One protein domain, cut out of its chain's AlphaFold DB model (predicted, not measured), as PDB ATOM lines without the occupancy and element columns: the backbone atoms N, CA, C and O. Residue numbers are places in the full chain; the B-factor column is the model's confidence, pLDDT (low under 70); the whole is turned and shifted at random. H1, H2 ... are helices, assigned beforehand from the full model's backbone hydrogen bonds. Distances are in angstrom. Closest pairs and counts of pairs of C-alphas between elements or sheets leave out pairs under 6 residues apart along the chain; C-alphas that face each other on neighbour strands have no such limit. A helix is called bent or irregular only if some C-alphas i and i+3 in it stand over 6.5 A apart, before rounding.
ATOM      1  N   LYS A 615     -51.513 -12.384 -16.237       93.56
ATOM      2  CA  LYS A 615     -50.707 -11.741 -17.284       93.56
ATOM      3  C   LYS A 615     -49.239 -12.161 -17.167       93.56
ATOM      4  O   LYS A 615     -48.635 -12.498 -18.179       93.56
ATOM      5  N   TYR A 616     -48.711 -12.223 -15.947       92.44
ATOM      6  CA  TYR A 616     -47.357 -12.698 -15.672       92.44
ATOM      7  C   TYR A 616     -47.153 -14.158 -16.114       92.44
ATOM      8  O   TYR A 616     -46.289 -14.413 -16.943       92.44
ATOM      9  N   GLU A 617     -48.008 -15.102 -15.690       90.56
ATOM     10  CA  GLU A 617     -47.933 -16.511 -16.135       90.56
ATOM     11  C   GLU A 617     -48.048 -16.644 -17.669       90.56
ATOM     12  O   GLU A 617     -47.408 -17.498 -18.281       90.56
ATOM     13  N   SER A 618     -48.869 -15.800 -18.304       90.44
ATOM     14  CA  SER A 618     -48.978 -15.745 -19.766       90.44
ATOM     15  C   SER A 618     -47.656 -15.316 -20.412       90.44
ATOM     16  O   SER A 618     -47.205 -15.967 -21.353       90.44
ATOM     17  N   ASN A 619     -46.998 -14.285 -19.874       88.81
ATOM     18  CA  ASN A 619     -45.681 -13.848 -20.338       88.81
ATOM     19  C   ASN A 619     -44.608 -14.927 -20.133       88.81
ATOM     20  O   ASN A 619     -43.851 -15.178 -21.067       88.81
ATOM     21  N   LEU A 620     -44.598 -15.633 -18.993       88.88
ATOM     22  CA  LEU A 620     -43.681 -16.762 -18.767       88.88
ATOM     23  C   LEU A 620     -43.800 -17.808 -19.890       88.88
ATOM     24  O   LEU A 620     -42.810 -18.251 -20.468       88.88
ATOM     25  N   LYS A 621     -45.038 -18.179 -20.241       88.25
ATOM     26  CA  LYS A 621     -45.310 -19.144 -21.316       88.25
ATOM     27  C   LYS A 621     -44.904 -18.620 -22.688       88.25
ATOM     28  O   LYS A 621     -44.430 -19.405 -23.503       88.25
ATOM     29  N   LYS A 622     -45.095 -17.324 -22.951       88.12
ATOM     30  CA  LYS A 622     -44.672 -16.688 -24.206       88.12
ATOM     31  C   LYS A 622     -43.155 -16.726 -24.375       88.12
ATOM     32  O   LYS A 622     -42.698 -17.153 -25.427       88.12
ATOM     33  N   MET A 623     -42.397 -16.351 -23.348       88.38
ATOM     34  CA  MET A 623     -40.930 -16.338 -23.407       88.38
ATOM     35  C   MET A 623     -40.349 -17.752 -23.498       88.38
ATOM     36  O   MET A 623     -39.498 -18.005 -24.340       88.38
ATOM     37  N   ARG A 624     -40.910 -18.723 -22.768       88.56
ATOM     38  CA  ARG A 624     -40.587 -20.145 -22.978       88.56
ATOM     39  C   ARG A 624     -40.832 -20.583 -24.425       88.56
ATOM     40  O   ARG A 624     -39.981 -21.195 -25.064       88.56
ATOM     41  N   ARG A 625     -41.997 -20.246 -24.981       86.69
ATOM     42  CA  ARG A 625     -42.317 -20.563 -26.377       86.69
ATOM     43  C   ARG A 625     -41.352 -19.897 -27.360       86.69
ATOM     44  O   ARG A 625     -41.054 -20.511 -28.377       86.69
ATOM     45  N   LEU A 626     -40.862 -18.693 -27.061       89.44
ATOM     46  CA  LEU A 626     -39.881 -17.995 -27.889       89.44
ATOM     47  C   LEU A 626     -38.581 -18.796 -28.024       89.44
ATOM     48  O   LEU A 626     -38.131 -18.976 -29.149       89.44
ATOM     49  N   THR A 627     -38.033 -19.327 -26.927       89.38
ATOM     50  CA  THR A 627     -36.876 -20.247 -26.942       89.38
ATOM     51  C   THR A 627     -37.114 -21.436 -27.871       89.38
ATOM     52  O   THR A 627     -36.323 -21.714 -28.768       89.38
ATOM     53  N   SER A 628     -38.277 -22.083 -27.740       85.38
ATOM     54  CA  SER A 628     -38.660 -23.209 -28.601       85.38
ATOM     55  C   SER A 628     -38.773 -22.812 -30.080       85.38
ATOM     56  O   SER A 628     -38.293 -23.533 -30.948       85.38
ATOM     57  N   ASP A 629     -39.416 -21.678 -30.380       86.88
ATOM     58  CA  ASP A 629     -39.585 -21.177 -31.749       86.88
ATOM     59  C   ASP A 629     -38.221 -20.805 -32.368       86.88
ATOM     60  O   ASP A 629     -37.998 -21.067 -33.551       86.88
ATOM     61  N   ARG A 630     -37.308 -20.218 -31.580       89.81
ATOM     62  CA  ARG A 630     -35.945 -19.849 -31.990       89.81
ATOM     63  C   ARG A 630     -35.147 -21.062 -32.450       89.81
ATOM     64  O   ARG A 630     -34.695 -21.074 -33.592       89.81
ATOM     65  N   MET A 631     -35.037 -22.083 -31.601       88.38
ATOM     66  CA  MET A 631     -34.306 -23.318 -31.914       88.38
ATOM     67  C   MET A 631     -34.907 -24.038 -33.124       88.38
ATOM     68  O   MET A 631     -34.191 -24.411 -34.051       88.38
ATOM     69  N   PHE A 632     -36.237 -24.122 -33.189       85.94
ATOM     70  CA  PHE A 632     -36.932 -24.735 -34.318       85.94
ATOM     71  C   PHE A 632     -36.690 -24.027 -35.656       85.94
ATOM     72  O   PHE A 632     -36.555 -24.660 -36.707       85.94
ATOM     73  N   ILE A 633     -36.716 -22.693 -35.651       89.31
ATOM     74  CA  ILE A 633     -36.481 -21.906 -36.862       89.31
ATOM     75  C   ILE A 633     -35.013 -21.998 -37.263       89.31
ATOM     76  O   ILE A 633     -34.735 -22.156 -38.452       89.31
ATOM     77  N   TRP A 634     -34.098 -21.936 -36.296       90.56
ATOM     78  CA  TRP A 634     -32.670 -22.109 -36.531       90.56
ATOM     79  C   TRP A 634     -32.381 -23.432 -37.240       90.56
ATOM     80  O   TRP A 634     -31.833 -23.404 -38.340       90.56
ATOM     81  N   ASP A 635     -32.876 -24.554 -36.717       86.50
ATOM     82  CA  ASP A 635     -32.643 -25.894 -37.274       86.50
ATOM     83  C   ASP A 635     -33.058 -26.018 -38.758       86.50
ATOM     84  O   ASP A 635     -32.426 -26.678 -39.582       86.50
ATOM     85  N   ARG A 636     -34.104 -25.288 -39.162       86.81
ATOM     86  CA  ARG A 636     -34.626 -25.305 -40.540       86.81
ATOM     87  C   ARG A 636     -33.937 -24.348 -41.504       86.81
ATOM     88  O   ARG A 636     -34.095 -24.499 -42.720       86.81
ATOM     89  N   VAL A 637     -33.275 -23.320 -40.988       89.56
ATOM     90  CA  VAL A 637     -32.730 -22.218 -41.795       89.56
ATOM     91  C   VAL A 637     -31.212 -22.276 -41.836       89.56
ATOM     92  O   VAL A 637     -30.631 -22.035 -42.893       89.56
ATOM     93  N   TYR A 638     -30.575 -22.669 -40.737       88.69
ATOM     94  CA  TYR A 638     -29.127 -22.752 -40.613       88.69
ATOM     95  C   TYR A 638     -28.452 -23.643 -41.673       88.69
ATOM     96  O   TYR A 638     -27.467 -23.193 -42.256       88.69
ATOM     97  N   PRO A 639     -29.013 -24.801 -42.090       88.44
ATOM     98  CA  PRO A 639     -28.438 -25.612 -43.179       88.44
ATOM     99  C   PRO A 639     -28.332 -24.885 -44.524       88.44
ATOM    100  O   PRO A 639     -27.686 -25.359 -45.454       88.44
ATOM    101  N   ARG A 640     -29.022 -23.748 -44.663       90.81
ATOM    102  CA  ARG A 640     -29.049 -22.906 -45.860       90.81
ATOM    103  C   ARG A 640     -28.312 -21.586 -45.650       90.81
ATOM    104  O   ARG A 640     -28.383 -20.742 -46.540       90.81
ATOM    105  N   LYS A 641     -27.624 -21.388 -44.517       91.56
ATOM    106  CA  LYS A 641     -26.963 -20.129 -44.136       91.56
ATOM    107  C   LYS A 641     -26.099 -19.573 -45.265       91.56
ATOM    108  O   LYS A 641     -26.335 -18.452 -45.711       91.56
ATOM    109  N   GLN A 642     -25.171 -20.370 -45.795       92.38
ATOM    110  CA  GLN A 642     -24.280 -19.902 -46.857       92.38
ATOM    111  C   GLN A 642     -25.036 -19.571 -48.152       92.38
ATOM    112  O   GLN A 642     -24.765 -18.553 -48.784       92.38
ATOM    113  N   SER A 643     -26.030 -20.379 -48.526       94.69
ATOM    114  CA  SER A 643     -26.870 -20.115 -49.702       94.69
ATOM    115  C   SER A 643     -27.699 -18.837 -49.551       94.69
ATOM    116  O   SER A 643     -27.878 -18.114 -50.526       94.69
ATOM    117  N   ILE A 644     -28.183 -18.538 -48.340       95.25
ATOM    118  CA  ILE A 644     -28.897 -17.296 -48.013       95.25
ATOM    119  C   ILE A 644     -27.964 -16.091 -48.167       95.25
ATOM    120  O   ILE A 644     -28.321 -15.129 -48.843       95.25
ATOM    121  N   ILE A 645     -26.761 -16.164 -47.592       94.75
ATOM    122  CA  ILE A 645     -25.758 -15.092 -47.676       94.75
ATOM    123  C   ILE A 645     -25.362 -14.842 -49.138       94.75
ATOM    124  O   ILE A 645     -25.349 -13.696 -49.583       94.75
ATOM    125  N   ASN A 646     -25.114 -15.903 -49.909       95.19
ATOM    126  CA  ASN A 646     -24.760 -15.796 -51.325       95.19
ATOM    127  C   ASN A 646     -25.903 -15.204 -52.166       95.19
ATOM    128  O   ASN A 646     -25.657 -14.363 -53.025       95.19
ATOM    129  N   ALA A 647     -27.155 -15.612 -51.920       95.62
ATOM    130  CA  ALA A 647     -28.315 -15.056 -52.618       95.62
ATOM    131  C   ALA A 647     -28.478 -13.552 -52.342       95.62
ATOM    132  O   ALA A 647     -28.711 -12.784 -53.272       95.62
ATOM    133  N   ALA A 648     -28.289 -13.128 -51.087       94.81
ATOM    134  CA  ALA A 648     -28.314 -11.715 -50.716       94.81
ATOM    135  C   ALA A 648     -27.178 -10.922 -51.386       94.81
ATOM    136  O   ALA A 648     -27.434  -9.864 -51.953       94.81
ATOM    137  N   ALA A 649     -25.950 -11.452 -51.392       94.56
ATOM    138  CA  ALA A 649     -24.806 -10.815 -52.048       94.56
ATOM    139  C   ALA A 649     -25.007 -10.638 -53.567       94.56
ATOM    140  O   ALA A 649     -24.558  -9.648 -54.142       94.56
ATOM    141  N   ASN A 650     -25.724 -11.567 -54.204       94.75
ATOM    142  CA  ASN A 650     -26.045 -11.526 -55.631       94.75
ATOM    143  C   ASN A 650     -27.324 -10.733 -55.964       94.75
ATOM    144  O   ASN A 650     -27.715 -10.694 -57.128       94.75
ATOM    145  N   ASN A 651     -27.986 -10.115 -54.975       92.25
ATOM    146  CA  ASN A 651     -29.293  -9.462 -55.128       92.25
ATOM    147  C   ASN A 651     -30.385 -10.381 -55.727       92.25
ATOM    148  O   ASN A 651     -31.315  -9.912 -56.384       92.25
ATOM    149  N   ASP A 652     -30.300 -11.696 -55.500       94.94
ATOM    150  CA  ASP A 652     -31.320 -12.660 -55.923       94.94
ATOM    151  C   ASP A 652     -32.438 -12.744 -54.873       94.94
ATOM    152  O   ASP A 652     -32.487 -13.640 -54.022       94.94
ATOM    153  N   THR A 653     -33.349 -11.770 -54.929       92.75
ATOM    154  CA  THR A 653     -34.473 -11.637 -53.993       92.75
ATOM    155  C   THR A 653     -35.375 -12.874 -53.979       92.75
ATOM    156  O   THR A 653     -35.853 -13.275 -52.917       92.75
ATOM    157  N   ALA A 654     -35.592 -13.516 -55.131       93.25
ATOM    158  CA  ALA A 654     -36.476 -14.675 -55.240       93.25
ATOM    159  C   ALA A 654     -35.890 -15.900 -54.520       93.25
ATOM    160  O   ALA A 654     -36.587 -16.563 -53.739       93.25
ATOM    161  N   SER A 655     -34.601 -16.183 -54.729       94.25
ATOM    162  CA  SER A 655     -33.912 -17.254 -54.004       94.25
ATOM    163  C   SER A 655     -33.795 -16.942 -52.516       94.25
ATOM    164  O   SER A 655     -34.051 -17.825 -51.694       94.25
ATOM    165  N   LEU A 656     -33.481 -15.694 -52.155       94.81
ATOM    166  CA  LEU A 656     -33.396 -15.253 -50.762       94.81
ATOM    167  C   LEU A 656     -34.721 -15.483 -50.018       94.81
ATOM    168  O   LEU A 656     -34.735 -16.134 -48.970       94.81
ATOM    169  N   GLN A 657     -35.843 -15.040 -50.595       94.69
ATOM    170  CA  GLN A 657     -37.178 -15.214 -50.019       94.69
ATOM    171  C   GLN A 657     -37.535 -16.699 -49.852       94.69
ATOM    172  O   GLN A 657     -38.060 -17.106 -48.813       94.69
ATOM    173  N   LYS A 658     -37.210 -17.540 -50.843       95.38
ATOM    174  CA  LYS A 658     -37.459 -18.988 -50.795       95.38
ATOM    175  C   LYS A 658     -36.621 -19.692 -49.723       95.38
ATOM    176  O   LYS A 658     -37.147 -20.532 -48.991       95.38
ATOM    177  N   LEU A 659     -35.328 -19.378 -49.633       94.69
ATOM    178  CA  LEU A 659     -34.390 -20.030 -48.715       94.69
ATOM    179  C   LEU A 659     -34.643 -19.628 -47.255       94.69
ATOM    180  O   LEU A 659     -34.645 -20.502 -46.383       94.69
ATOM    181  N   ALA A 660     -34.923 -18.342 -47.008       94.00
ATOM    182  CA  ALA A 660     -35.181 -17.776 -45.682       94.00
ATOM    183  C   ALA A 660     -36.653 -17.868 -45.231       94.00
ATOM    184  O   ALA A 660     -36.989 -17.443 -44.125       94.00
ATOM    185  N   LEU A 661     -37.539 -18.453 -46.047       94.12
ATOM    186  CA  LEU A 661     -38.979 -18.531 -45.787       94.12
ATOM    187  C   LEU A 661     -39.361 -18.994 -44.364       94.12
ATOM    188  O   LEU A 661     -40.291 -18.412 -43.798       94.12
ATOM    189  N   PRO A 662     -38.714 -20.011 -43.748       92.19
ATOM    190  CA  PRO A 662     -39.063 -20.414 -42.387       92.19
ATOM    191  C   PRO A 662     -38.802 -19.308 -41.351       92.19
ATOM    192  O   PRO A 662     -39.639 -19.108 -40.471       92.19
ATOM    193  N   LEU A 663     -37.698 -18.559 -41.492       94.25
ATOM    194  CA  LEU A 663     -37.370 -17.421 -40.630       94.25
ATOM    195  C   LEU A 663     -38.337 -16.260 -40.864       94.25
ATOM    196  O   LEU A 663     -38.923 -15.776 -39.903       94.25
ATOM    197  N   LEU A 664     -38.590 -15.878 -42.122       94.62
ATOM    198  CA  LEU A 664     -39.528 -14.798 -42.461       94.62
ATOM    199  C   LEU A 664     -40.928 -15.055 -41.884       94.62
ATOM    200  O   LEU A 664     -41.519 -14.188 -41.245       94.62
ATOM    201  N   ARG A 665     -41.443 -16.286 -42.023       93.62
ATOM    202  CA  ARG A 665     -42.724 -16.683 -41.413       93.62
ATOM    203  C   ARG A 665     -42.698 -16.585 -39.891       93.62
ATOM    204  O   ARG A 665     -43.694 -16.175 -39.302       93.62
ATOM    205  N   GLY A 666     -41.593 -16.983 -39.263       91.75
ATOM    206  CA  GLY A 666     -41.391 -16.843 -37.824       91.75
ATOM    207  C   GLY A 666     -41.435 -15.383 -37.379       91.75
ATOM    208  O   GLY A 666     -42.223 -15.049 -36.496       91.75
ATOM    209  N   ILE A 667     -40.658 -14.528 -38.046       94.38
ATOM    210  CA  ILE A 667     -40.582 -13.081 -37.819       94.38
ATOM    211  C   ILE A 667     -41.971 -12.451 -37.909       94.38
ATOM    212  O   ILE A 667     -42.448 -11.902 -36.918       94.38
ATOM    213  N   TYR A 668     -42.657 -12.596 -39.048       94.69
ATOM    214  CA  TYR A 668     -43.958 -11.958 -39.259       94.69
ATOM    215  C   TYR A 668     -45.006 -12.464 -38.277       94.69
ATOM    216  O   TYR A 668     -45.684 -11.672 -37.639       94.69
ATOM    217  N   ARG A 669     -45.080 -13.780 -38.057       91.56
ATOM    218  CA  ARG A 669     -46.037 -14.354 -37.106       91.56
ATOM    219  C   ARG A 669     -45.814 -13.836 -35.682       91.56
ATOM    220  O   ARG A 669     -46.782 -13.551 -34.990       91.56
ATOM    221  N   ARG A 670     -44.568 -13.780 -35.195       90.69
ATOM    222  CA  ARG A 670     -44.274 -13.339 -33.814       90.69
ATOM    223  C   ARG A 670     -44.437 -11.831 -33.646       90.69
ATOM    224  O   ARG A 670     -44.970 -11.407 -32.623       90.69
ATOM    225  N   TYR A 671     -44.058 -11.053 -34.653       92.50
ATOM    226  CA  TYR A 671     -44.303  -9.619 -34.671       92.50
ATOM    227  C   TYR A 671     -45.810  -9.321 -34.668       92.50
ATOM    228  O   TYR A 671     -46.298  -8.673 -33.744       92.50
ATOM    229  N   ASP A 672     -46.560  -9.864 -35.630       91.94
ATOM    230  CA  ASP A 672     -47.975  -9.538 -35.839       91.94
ATOM    231  C   ASP A 672     -48.878 -10.064 -34.704       91.94
ATOM    232  O   ASP A 672     -49.790  -9.364 -34.266       91.94
ATOM    233  N   GLU A 673     -48.645 -11.289 -34.208       89.00
ATOM    234  CA  GLU A 673     -49.526 -11.920 -33.207       89.00
ATOM    235  C   GLU A 673     -49.126 -11.620 -31.759       89.00
ATOM    236  O   GLU A 673     -49.990 -11.446 -30.896       89.00
ATOM    237  N   ASP A 674     -47.824 -11.641 -31.470       86.06
ATOM    238  CA  ASP A 674     -47.309 -11.639 -30.099       86.06
ATOM    239  C   ASP A 674     -46.584 -10.342 -29.724       86.06
ATOM    240  O   ASP A 674     -46.396 -10.111 -28.526       86.06
ATOM    241  N   HIS A 675     -46.235  -9.509 -30.713       91.00
ATOM    242  CA  HIS A 675     -45.404  -8.305 -30.583       91.00
ATOM    243  C   HIS A 675     -44.060  -8.616 -29.908       91.00
ATOM    244  O   HIS A 675     -43.681  -7.999 -28.916       91.00
ATOM    245  N   ILE A 676     -43.367  -9.636 -30.431       89.69
ATOM    246  CA  ILE A 676     -42.065 -10.120 -29.947       89.69
ATOM    247  C   ILE A 676     -41.115 -10.321 -31.137       89.69
ATOM    248  O   ILE A 676     -41.521 -10.860 -32.170       89.69
ATOM    249  N   GLY A 677     -39.846  -9.932 -30.978       91.50
ATOM    250  CA  GLY A 677     -38.776 -10.171 -31.948       91.50
ATOM    251  C   GLY A 677     -38.129 -11.554 -31.793       91.50
ATOM    252  O   GLY A 677     -38.008 -12.084 -30.688       91.50
ATOM    253  N   LEU A 678     -37.703 -12.151 -32.911       92.50
ATOM    254  CA  LEU A 678     -37.122 -13.501 -32.963       92.50
ATOM    255  C   LEU A 678     -35.757 -13.485 -33.645       92.50
ATOM    256  O   LEU A 678     -35.698 -13.357 -34.858       92.50
ATOM    257  N   PHE A 679     -34.678 -13.677 -32.897       91.69
ATOM    258  CA  PHE A 679     -33.320 -13.677 -33.440       91.69
ATOM    259  C   PHE A 679     -32.715 -15.084 -33.432       91.69
ATOM    260  O   PHE A 679     -32.924 -15.821 -32.467       91.69
ATOM    261  N   VAL A 680     -31.996 -15.457 -34.496       91.88
ATOM    262  CA  VAL A 680     -31.388 -16.797 -34.634       91.88
ATOM    263  C   VAL A 680     -29.899 -16.768 -34.978       91.88
ATOM    264  O   VAL A 680     -29.148 -17.560 -34.419       91.88
ATOM    265  N   ASP A 681     -29.492 -15.896 -35.901       91.75
ATOM    266  CA  ASP A 681     -28.122 -15.788 -36.408       91.75
ATOM    267  C   ASP A 681     -27.921 -14.409 -37.051       91.75
ATOM    268  O   ASP A 681     -28.748 -13.962 -37.862       91.75
ATOM    269  N   LYS A 682     -26.818 -13.743 -36.712       90.75
ATOM    270  CA  LYS A 682     -26.493 -12.393 -37.176       90.75
ATOM    271  C   LYS A 682     -26.273 -12.323 -38.681       90.75
ATOM    272  O   LYS A 682     -26.788 -11.411 -39.327       90.75
ATOM    273  N   GLY A 683     -25.537 -13.275 -39.252       90.88
ATOM    274  CA  GLY A 683     -25.235 -13.305 -40.685       90.88
ATOM    275  C   GLY A 683     -26.496 -13.489 -41.527       90.88
ATOM    276  O   GLY A 683     -26.701 -12.780 -42.513       90.88
ATOM    277  N   ILE A 684     -27.385 -14.385 -41.092       93.38
ATOM    278  CA  ILE A 684     -28.687 -14.599 -41.736       93.38
ATOM    279  C   ILE A 684     -29.559 -13.345 -41.608       93.38
ATOM    280  O   ILE A 684     -30.136 -12.913 -42.606       93.38
ATOM    281  N   TYR A 685     -29.634 -12.735 -40.420       93.62
ATOM    282  CA  TYR A 685     -30.416 -11.513 -40.207       93.62
ATOM    283  C   TYR A 685     -29.937 -10.359 -41.099       93.62
ATOM    284  O   TYR A 685     -30.750  -9.715 -41.766       93.62
ATOM    285  N   THR A 686     -28.622 -10.129 -41.180       94.56
ATOM    286  CA  THR A 686     -28.039  -9.113 -42.065       94.56
ATOM    287  C   THR A 686     -28.388  -9.371 -43.531       94.56
ATOM    288  O   THR A 686     -28.773  -8.433 -44.226       94.56
ATOM    289  N   ALA A 687     -28.322 -10.627 -43.987       95.25
ATOM    290  CA  ALA A 687     -28.653 -11.000 -45.361       95.25
ATOM    291  C   ALA A 687     -30.129 -10.733 -45.718       95.25
ATOM    292  O   ALA A 687     -30.422 -10.295 -46.827       95.25
ATOM    293  N   ILE A 688     -31.066 -10.963 -44.789       95.88
ATOM    294  CA  ILE A 688     -32.504 -10.759 -45.044       95.88
ATOM    295  C   ILE A 688     -32.986  -9.328 -44.781       95.88
ATOM    296  O   ILE A 688     -34.080  -8.975 -45.212       95.88
ATOM    297  N   LYS A 689     -32.214  -8.494 -44.076       95.38
ATOM    298  CA  LYS A 689     -32.638  -7.139 -43.690       95.38
ATOM    299  C   LYS A 689     -33.134  -6.289 -44.877       95.38
ATOM    300  O   LYS A 689     -34.209  -5.705 -44.735       95.38
ATOM    301  N   PRO A 690     -32.455  -6.241 -46.044       94.88
ATOM    302  CA  PRO A 690     -32.954  -5.490 -47.201       94.88
ATOM    303  C   PRO A 690     -34.312  -5.995 -47.705       94.88
ATOM    304  O   PRO A 690     -35.173  -5.196 -48.064       94.88
ATOM    305  N   LEU A 691     -34.536  -7.313 -47.665       94.88
ATOM    306  CA  LEU A 691     -35.817  -7.922 -48.030       94.88
ATOM    307  C   LEU A 691     -36.931  -7.518 -47.051       94.88
ATOM    308  O   LEU A 691     -38.038  -7.217 -47.485       94.88
ATOM    309  N   LEU A 692     -36.648  -7.455 -45.744       95.12
ATOM    310  CA  LEU A 692     -37.626  -6.984 -44.755       95.12
ATOM    311  C   LEU A 692     -38.027  -5.522 -45.008       95.12
ATOM    312  O   LEU A 692     -39.212  -5.198 -44.949       95.12
ATOM    313  N   VAL A 693     -37.057  -4.657 -45.336       95.81
ATOM    314  CA  VAL A 693     -37.327  -3.260 -45.725       95.81
ATOM    315  C   VAL A 693     -38.190  -3.213 -46.984       95.81
ATOM    316  O   VAL A 693     -39.168  -2.472 -47.026       95.81
ATOM    317  N   GLN A 694     -37.878  -4.035 -47.986       94.06
ATOM    318  CA  GLN A 694     -38.653  -4.111 -49.221       94.06
ATOM    319  C   GLN A 694     -40.103  -4.572 -48.979       94.06
ATOM    320  O   GLN A 694     -41.023  -4.026 -49.583       94.06
ATOM    321  N   GLU A 695     -40.325  -5.571 -48.119       94.44
ATOM    322  CA  GLU A 695     -41.655  -6.153 -47.885       94.44
ATOM    323  C   GLU A 695     -42.512  -5.361 -46.878       94.44
ATOM    324  O   GLU A 695     -43.743  -5.393 -46.967       94.44
ATOM    325  N   ARG A 696     -41.897  -4.688 -45.894       95.25
ATOM    326  CA  ARG A 696     -42.602  -4.082 -44.743       95.25
ATOM    327  C   ARG A 696     -42.179  -2.647 -44.396       95.25
ATOM    328  O   ARG A 696     -42.817  -2.035 -43.543       95.25
ATOM    329  N   GLY A 697     -41.163  -2.094 -45.056       95.75
ATOM    330  CA  GLY A 697     -40.638  -0.744 -44.815       95.75
ATOM    331  C   GLY A 697     -39.562  -0.670 -43.724       95.75
ATOM    332  O   GLY A 697     -39.371  -1.600 -42.943       95.75
ATOM    333  N   GLU A 698     -38.846   0.457 -43.662       96.12
ATOM    334  CA  GLU A 698     -37.752   0.676 -42.697       96.12
ATOM    335  C   GLU A 698     -38.238   0.731 -41.245       96.12
ATOM    336  O   GLU A 698     -37.630   0.103 -40.379       96.12
ATOM    337  N   ALA A 699     -39.376   1.393 -40.997       95.00
ATOM    338  CA  ALA A 699     -39.972   1.500 -39.664       95.00
ATOM    339  C   ALA A 699     -40.254   0.120 -39.047       95.00
ATOM    340  O   ALA A 699     -39.951  -0.113 -37.882       95.00
ATOM    341  N   PHE A 700     -40.741  -0.834 -39.852       95.56
ATOM    342  CA  PHE A 700     -40.951  -2.207 -39.392       95.56
ATOM    343  C   PHE A 700     -39.652  -2.861 -38.915       95.56
ATOM    344  O   PHE A 700     -39.659  -3.572 -37.916       95.56
ATOM    345  N   VAL A 701     -38.541  -2.664 -39.629       95.00
ATOM    346  CA  VAL A 701     -37.257  -3.293 -39.287       95.00
ATOM    347  C   VAL A 701     -36.689  -2.715 -37.996       95.00
ATOM    348  O   VAL A 701     -36.175  -3.478 -37.177       95.00
ATOM    349  N   GLU A 702     -36.793  -1.399 -37.812       94.12
ATOM    350  CA  GLU A 702     -36.395  -0.719 -36.576       94.12
ATOM    351  C   GLU A 702     -37.241  -1.196 -35.388       94.12
ATOM    352  O   GLU A 702     -36.696  -1.670 -34.387       94.12
ATOM    353  N   ASP A 703     -38.568  -1.186 -35.539       95.19
ATOM    354  CA  ASP A 703     -39.503  -1.666 -34.520       95.19
ATOM    355  C   ASP A 703     -39.251  -3.139 -34.178       95.19
ATOM    356  O   ASP A 703     -39.111  -3.505 -33.010       95.19
ATOM    357  N   TYR A 704     -39.132  -4.004 -35.186       94.81
ATOM    358  CA  TYR A 704     -38.866  -5.427 -34.991       94.81
ATOM    359  C   TYR A 704     -37.538  -5.670 -34.264       94.81
ATOM    360  O   TYR A 704     -37.491  -6.507 -33.361       94.81
ATOM    361  N   PHE A 705     -36.472  -4.947 -34.624       92.81
ATOM    362  CA  PHE A 705     -35.180  -5.074 -33.951       92.81
ATOM    363  C   PHE A 705     -35.281  -4.671 -32.473       92.81
ATOM    364  O   PHE A 705     -34.752  -5.367 -31.603       92.81
ATOM    365  N   ASN A 706     -36.034  -3.611 -32.171       93.62
ATOM    366  CA  ASN A 706     -36.300  -3.174 -30.799       93.62
ATOM    367  C   ASN A 706     -37.101  -4.205 -29.987       93.62
ATOM    368  O   ASN A 706     -36.904  -4.305 -28.777       93.62
ATOM    369  N   LEU A 707     -37.946  -5.011 -30.642       93.75
ATOM    370  CA  LEU A 707     -38.718  -6.086 -30.009       93.75
ATOM    371  C   LEU A 707     -37.912  -7.366 -29.722       93.75
ATOM    372  O   LEU A 707     -38.437  -8.263 -29.052       93.75
ATOM    373  N   ILE A 708     -36.679  -7.505 -30.222       93.00
ATOM    374  CA  ILE A 708     -35.823  -8.652 -29.881       93.00
ATOM    375  C   ILE A 708     -35.404  -8.522 -28.403       93.00
ATOM    376  O   ILE A 708     -34.930  -7.460 -27.999       93.00
ATOM    377  N   PRO A 709     -35.553  -9.563 -27.565       90.00
ATOM    378  CA  PRO A 709     -35.090  -9.498 -26.180       90.00
ATOM    379  C   PRO A 709     -33.570  -9.304 -26.091       90.00
ATOM    380  O   PRO A 709     -32.835  -9.972 -26.814       90.00
ATOM    381  N   GLU A 710     -33.100  -8.449 -25.174       88.12
ATOM    382  CA  GLU A 710     -31.666  -8.136 -24.998       88.12
ATOM    383  C   GLU A 710     -30.744  -9.364 -24.912       88.12
ATOM    384  O   GLU A 710     -29.738  -9.367 -25.626       88.12
ATOM    385  N   PRO A 711     -31.074 -10.435 -24.158       85.38
ATOM    386  CA  PRO A 711     -30.203 -11.609 -24.105       85.38
ATOM    387  C   PRO A 711     -30.022 -12.286 -25.470       85.38
ATOM    388  O   PRO A 711     -28.954 -12.786 -25.789       85.38
ATOM    389  N   HIS A 712     -31.041 -12.227 -26.332       89.75
ATOM    390  CA  HIS A 712     -30.995 -12.812 -27.669       89.75
ATOM    391  C   HIS A 712     -30.378 -11.890 -28.727       89.75
ATOM    392  O   HIS A 712     -30.043 -12.371 -29.801       89.75
ATOM    393  N   LYS A 713     -30.268 -10.574 -28.491       87.81
ATOM    394  CA  LYS A 713     -29.744  -9.625 -29.497       87.81
ATOM    395  C   LYS A 713     -28.263  -9.838 -29.800       87.81
ATOM    396  O   LYS A 713     -27.815  -9.511 -30.898       87.81
ATOM    397  N   ASN A 714     -27.521 -10.335 -28.815       81.81
ATOM    398  CA  ASN A 714     -26.061 -10.375 -28.840       81.81
ATOM    399  C   ASN A 714     -25.493 -11.794 -28.961       81.81
ATOM    400  O   ASN A 714     -24.274 -11.936 -28.999       81.81
ATOM    401  N   GLU A 715     -26.343 -12.818 -29.046       86.38
ATOM    402  CA  GLU A 715     -25.922 -14.216 -29.098       86.38
ATOM    403  C   GLU A 715     -26.617 -14.982 -30.234       86.38
ATOM    404  O   GLU A 715     -27.850 -15.045 -30.321       86.38
ATOM    405  N   ASP A 716     -25.800 -15.594 -31.094       89.81
ATOM    406  CA  ASP A 716     -26.253 -16.515 -32.134       89.81
ATOM    407  C   ASP A 716     -26.530 -17.897 -31.522       89.81
ATOM    408  O   ASP A 716     -25.773 -18.395 -30.689       89.81
ATOM    409  N   ILE A 717     -27.593 -18.568 -31.979       90.31
ATOM    410  CA  ILE A 717     -27.996 -19.876 -31.427       90.31
ATOM    411  C   ILE A 717     -26.898 -20.930 -31.607       90.31
ATOM    412  O   ILE A 717     -26.725 -21.785 -30.745       90.31
ATOM    413  N   SER A 718     -26.134 -20.871 -32.700       88.50
ATOM    414  CA  SER A 718     -25.029 -21.810 -32.919       88.50
ATOM    415  C   SER A 718     -23.924 -21.665 -31.880       88.50
ATOM    416  O   SER A 718     -23.421 -22.676 -31.397       88.50
ATOM    417  N   ASP A 719     -23.575 -20.426 -31.523       87.81
ATOM    418  CA  ASP A 719     -22.562 -20.150 -30.505       87.81
ATOM    419  C   ASP A 719     -23.079 -20.635 -29.136       87.81
ATOM    420  O   ASP A 719     -22.380 -21.375 -28.442       87.81
ATOM    421  N   PHE A 720     -24.349 -20.355 -28.810       90.06
ATOM    422  CA  PHE A 720     -25.014 -20.857 -27.601       90.06
ATOM    423  C   PHE A 720     -24.968 -22.392 -27.486       90.06
ATOM    424  O   PHE A 720     -24.500 -22.927 -26.479       90.06
ATOM    425  N   LEU A 721     -25.419 -23.119 -28.517       89.69
ATOM    426  CA  LEU A 721     -25.467 -24.588 -28.504       89.69
ATOM    427  C   LEU A 721     -24.066 -25.213 -28.445       89.69
ATOM    428  O   LEU A 721     -23.864 -26.227 -27.775       89.69
ATOM    429  N   TYR A 722     -23.091 -24.598 -29.114       85.94
ATOM    430  CA  TYR A 722     -21.710 -25.064 -29.106       85.94
ATOM    431  C   TYR A 722     -21.056 -24.937 -27.725       85.94
ATOM    432  O   TYR A 722     -20.425 -25.890 -27.266       85.94
ATOM    433  N   ARG A 723     -21.255 -23.810 -27.018       88.19
ATOM    434  CA  ARG A 723     -20.756 -23.622 -25.636       88.19
ATOM    435  C   ARG A 723     -21.285 -24.689 -24.672       88.19
ATOM    436  O   ARG A 723     -20.615 -25.016 -23.697       88.19
ATOM    437  N   HIS A 724     -22.449 -25.254 -24.981       88.19
ATOM    438  CA  HIS A 724     -23.107 -26.310 -24.216       88.19
ATOM    439  C   HIS A 724     -22.760 -27.733 -24.670       88.19
ATOM    440  O   HIS A 724     -23.338 -28.690 -24.162       88.19
ATOM    441  N   ASN A 725     -21.819 -27.900 -25.605       86.19
ATOM    442  CA  ASN A 725     -21.429 -29.198 -26.165       86.19
ATOM    443  C   ASN A 725     -22.612 -30.006 -26.737       86.19
ATOM    444  O   ASN A 725     -22.609 -31.236 -26.672       86.19
TER     445      ASN A 725
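What this domain is: This is residues 615 to 725 of the 745 residues of the protein "Putative licD2 protein" of Eggerthella sp. CAG:1427 (UniProt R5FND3). A long bent helix, H1, runs the length of a flat, all-helical body and turns a corner into its short second arm H1b; the next helix, H2, which is kinked, folds back beside H1a, the long first arm. H3 packs on H1b and on the first part of H2 and makes a helical hairpin with H4, while the short helices H5 and H6 follow, H6 lying out at one edge. Residues 615 to 621, in H1, stick out at one end. The printed part has 111 residues with six named helices, H1 to H6 in order along the chain, and no named strand; the class is all helix. It is compact, with a radius of gyration of the C-alphas of 13.9 A, and spans 45 by 37 by 20 A.

Where its parts are: H1, residues 615 to 649, was assigned as one helix by its hydrogen bonds but is bent: C-alphas 639 and 642 are 8.0 A apart. Its arm H1a, residues 615 to 639, begins with C-alpha 615 at (-50.707, -11.741, -17.284) and is 36.9 A long; its arm H1b, residues 642 to 649, is 10.5 A long. H2, residues 653 to 674, is 27.1 A long and has a kink of 73 degrees near residue 660. H3, residues 682 to 696, is 19.6 A long and begins with C-alpha 682 at (-26.493, -12.393, -37.176). H4, residues 698 to 706, is 12.6 A long. H5 is residues 710 to 713, and H6, residues 717 to 723, ends with C-alpha 723 at (-20.756, -23.622, -25.636). H1a, H2 and H3 are irregular: C-alphas 636 and 639 are 6.7 A apart, 659 and 662 are 7.9 A apart, and 687 and 690 are 7.2 A apart.

How they stand to each other: H1, taken whole, and H3 are the hub, touching three other helices each. The arms H1a and H1b stand about perpendicular, at 90 degrees. H1a, with residues 629 to 637 alone, touches residues 659 to 666 of H2; the closest C-alphas are those of Ile 633 and Leu 663, 5.9 A apart, at a shallow tilt of 8 degrees, opposite ways. H1b touches H2, at residues 653 to 660 alone, about perpendicular at 82 degrees, with the C-alphas of Ala 647 and Leu 656 closest at 5.4 A. H1b also touches H3, at residues 683 to 688 alone, at a steep tilt of 48 degrees, the same way; the C-alphas of Ala 648 and Ala 687 are closest, at 5.4 A. Residues 653 to 660 of H2 touch residues 688 to 691 of H3, closest at Thr 653 and Leu 691, whose C-alphas are 7.2 A apart. H3, with residues 689 to 693 alone, touches H4 in a helical hairpin, at a steep tilt of 42 degrees, opposite ways, closest at the C-alphas of Val 693 and Val 701, 6.4 A. H2 and H4 are close but not clearly touching, with the C-alphas of Tyr 671 and Tyr 704 6.9 A apart. H5 touches no helix. H6 only just touches residues 630 to 634 of H1a, with 3 pairs of C-alphas within 8 A, the closest being Met 631 and Ile 717 at 7.2 A. In H1b, H4 and H6 every O i to N i+4 pair is within hydrogen-bond range; the counts are 19 of 21 in H1a, 16 of 18 in H2 and 9 of 11 in H3, and H5 is too short for such a pair.

The domain as a whole: The two C-alphas farthest apart are those of Lys 615 and Asn 650, 45.6 A. The printed part has no cut. The link from H2 to H3 is short, with 7 residues, and the other links are tight. The mean pLDDT of the printed part is 91.6, and no printed residue is under 70.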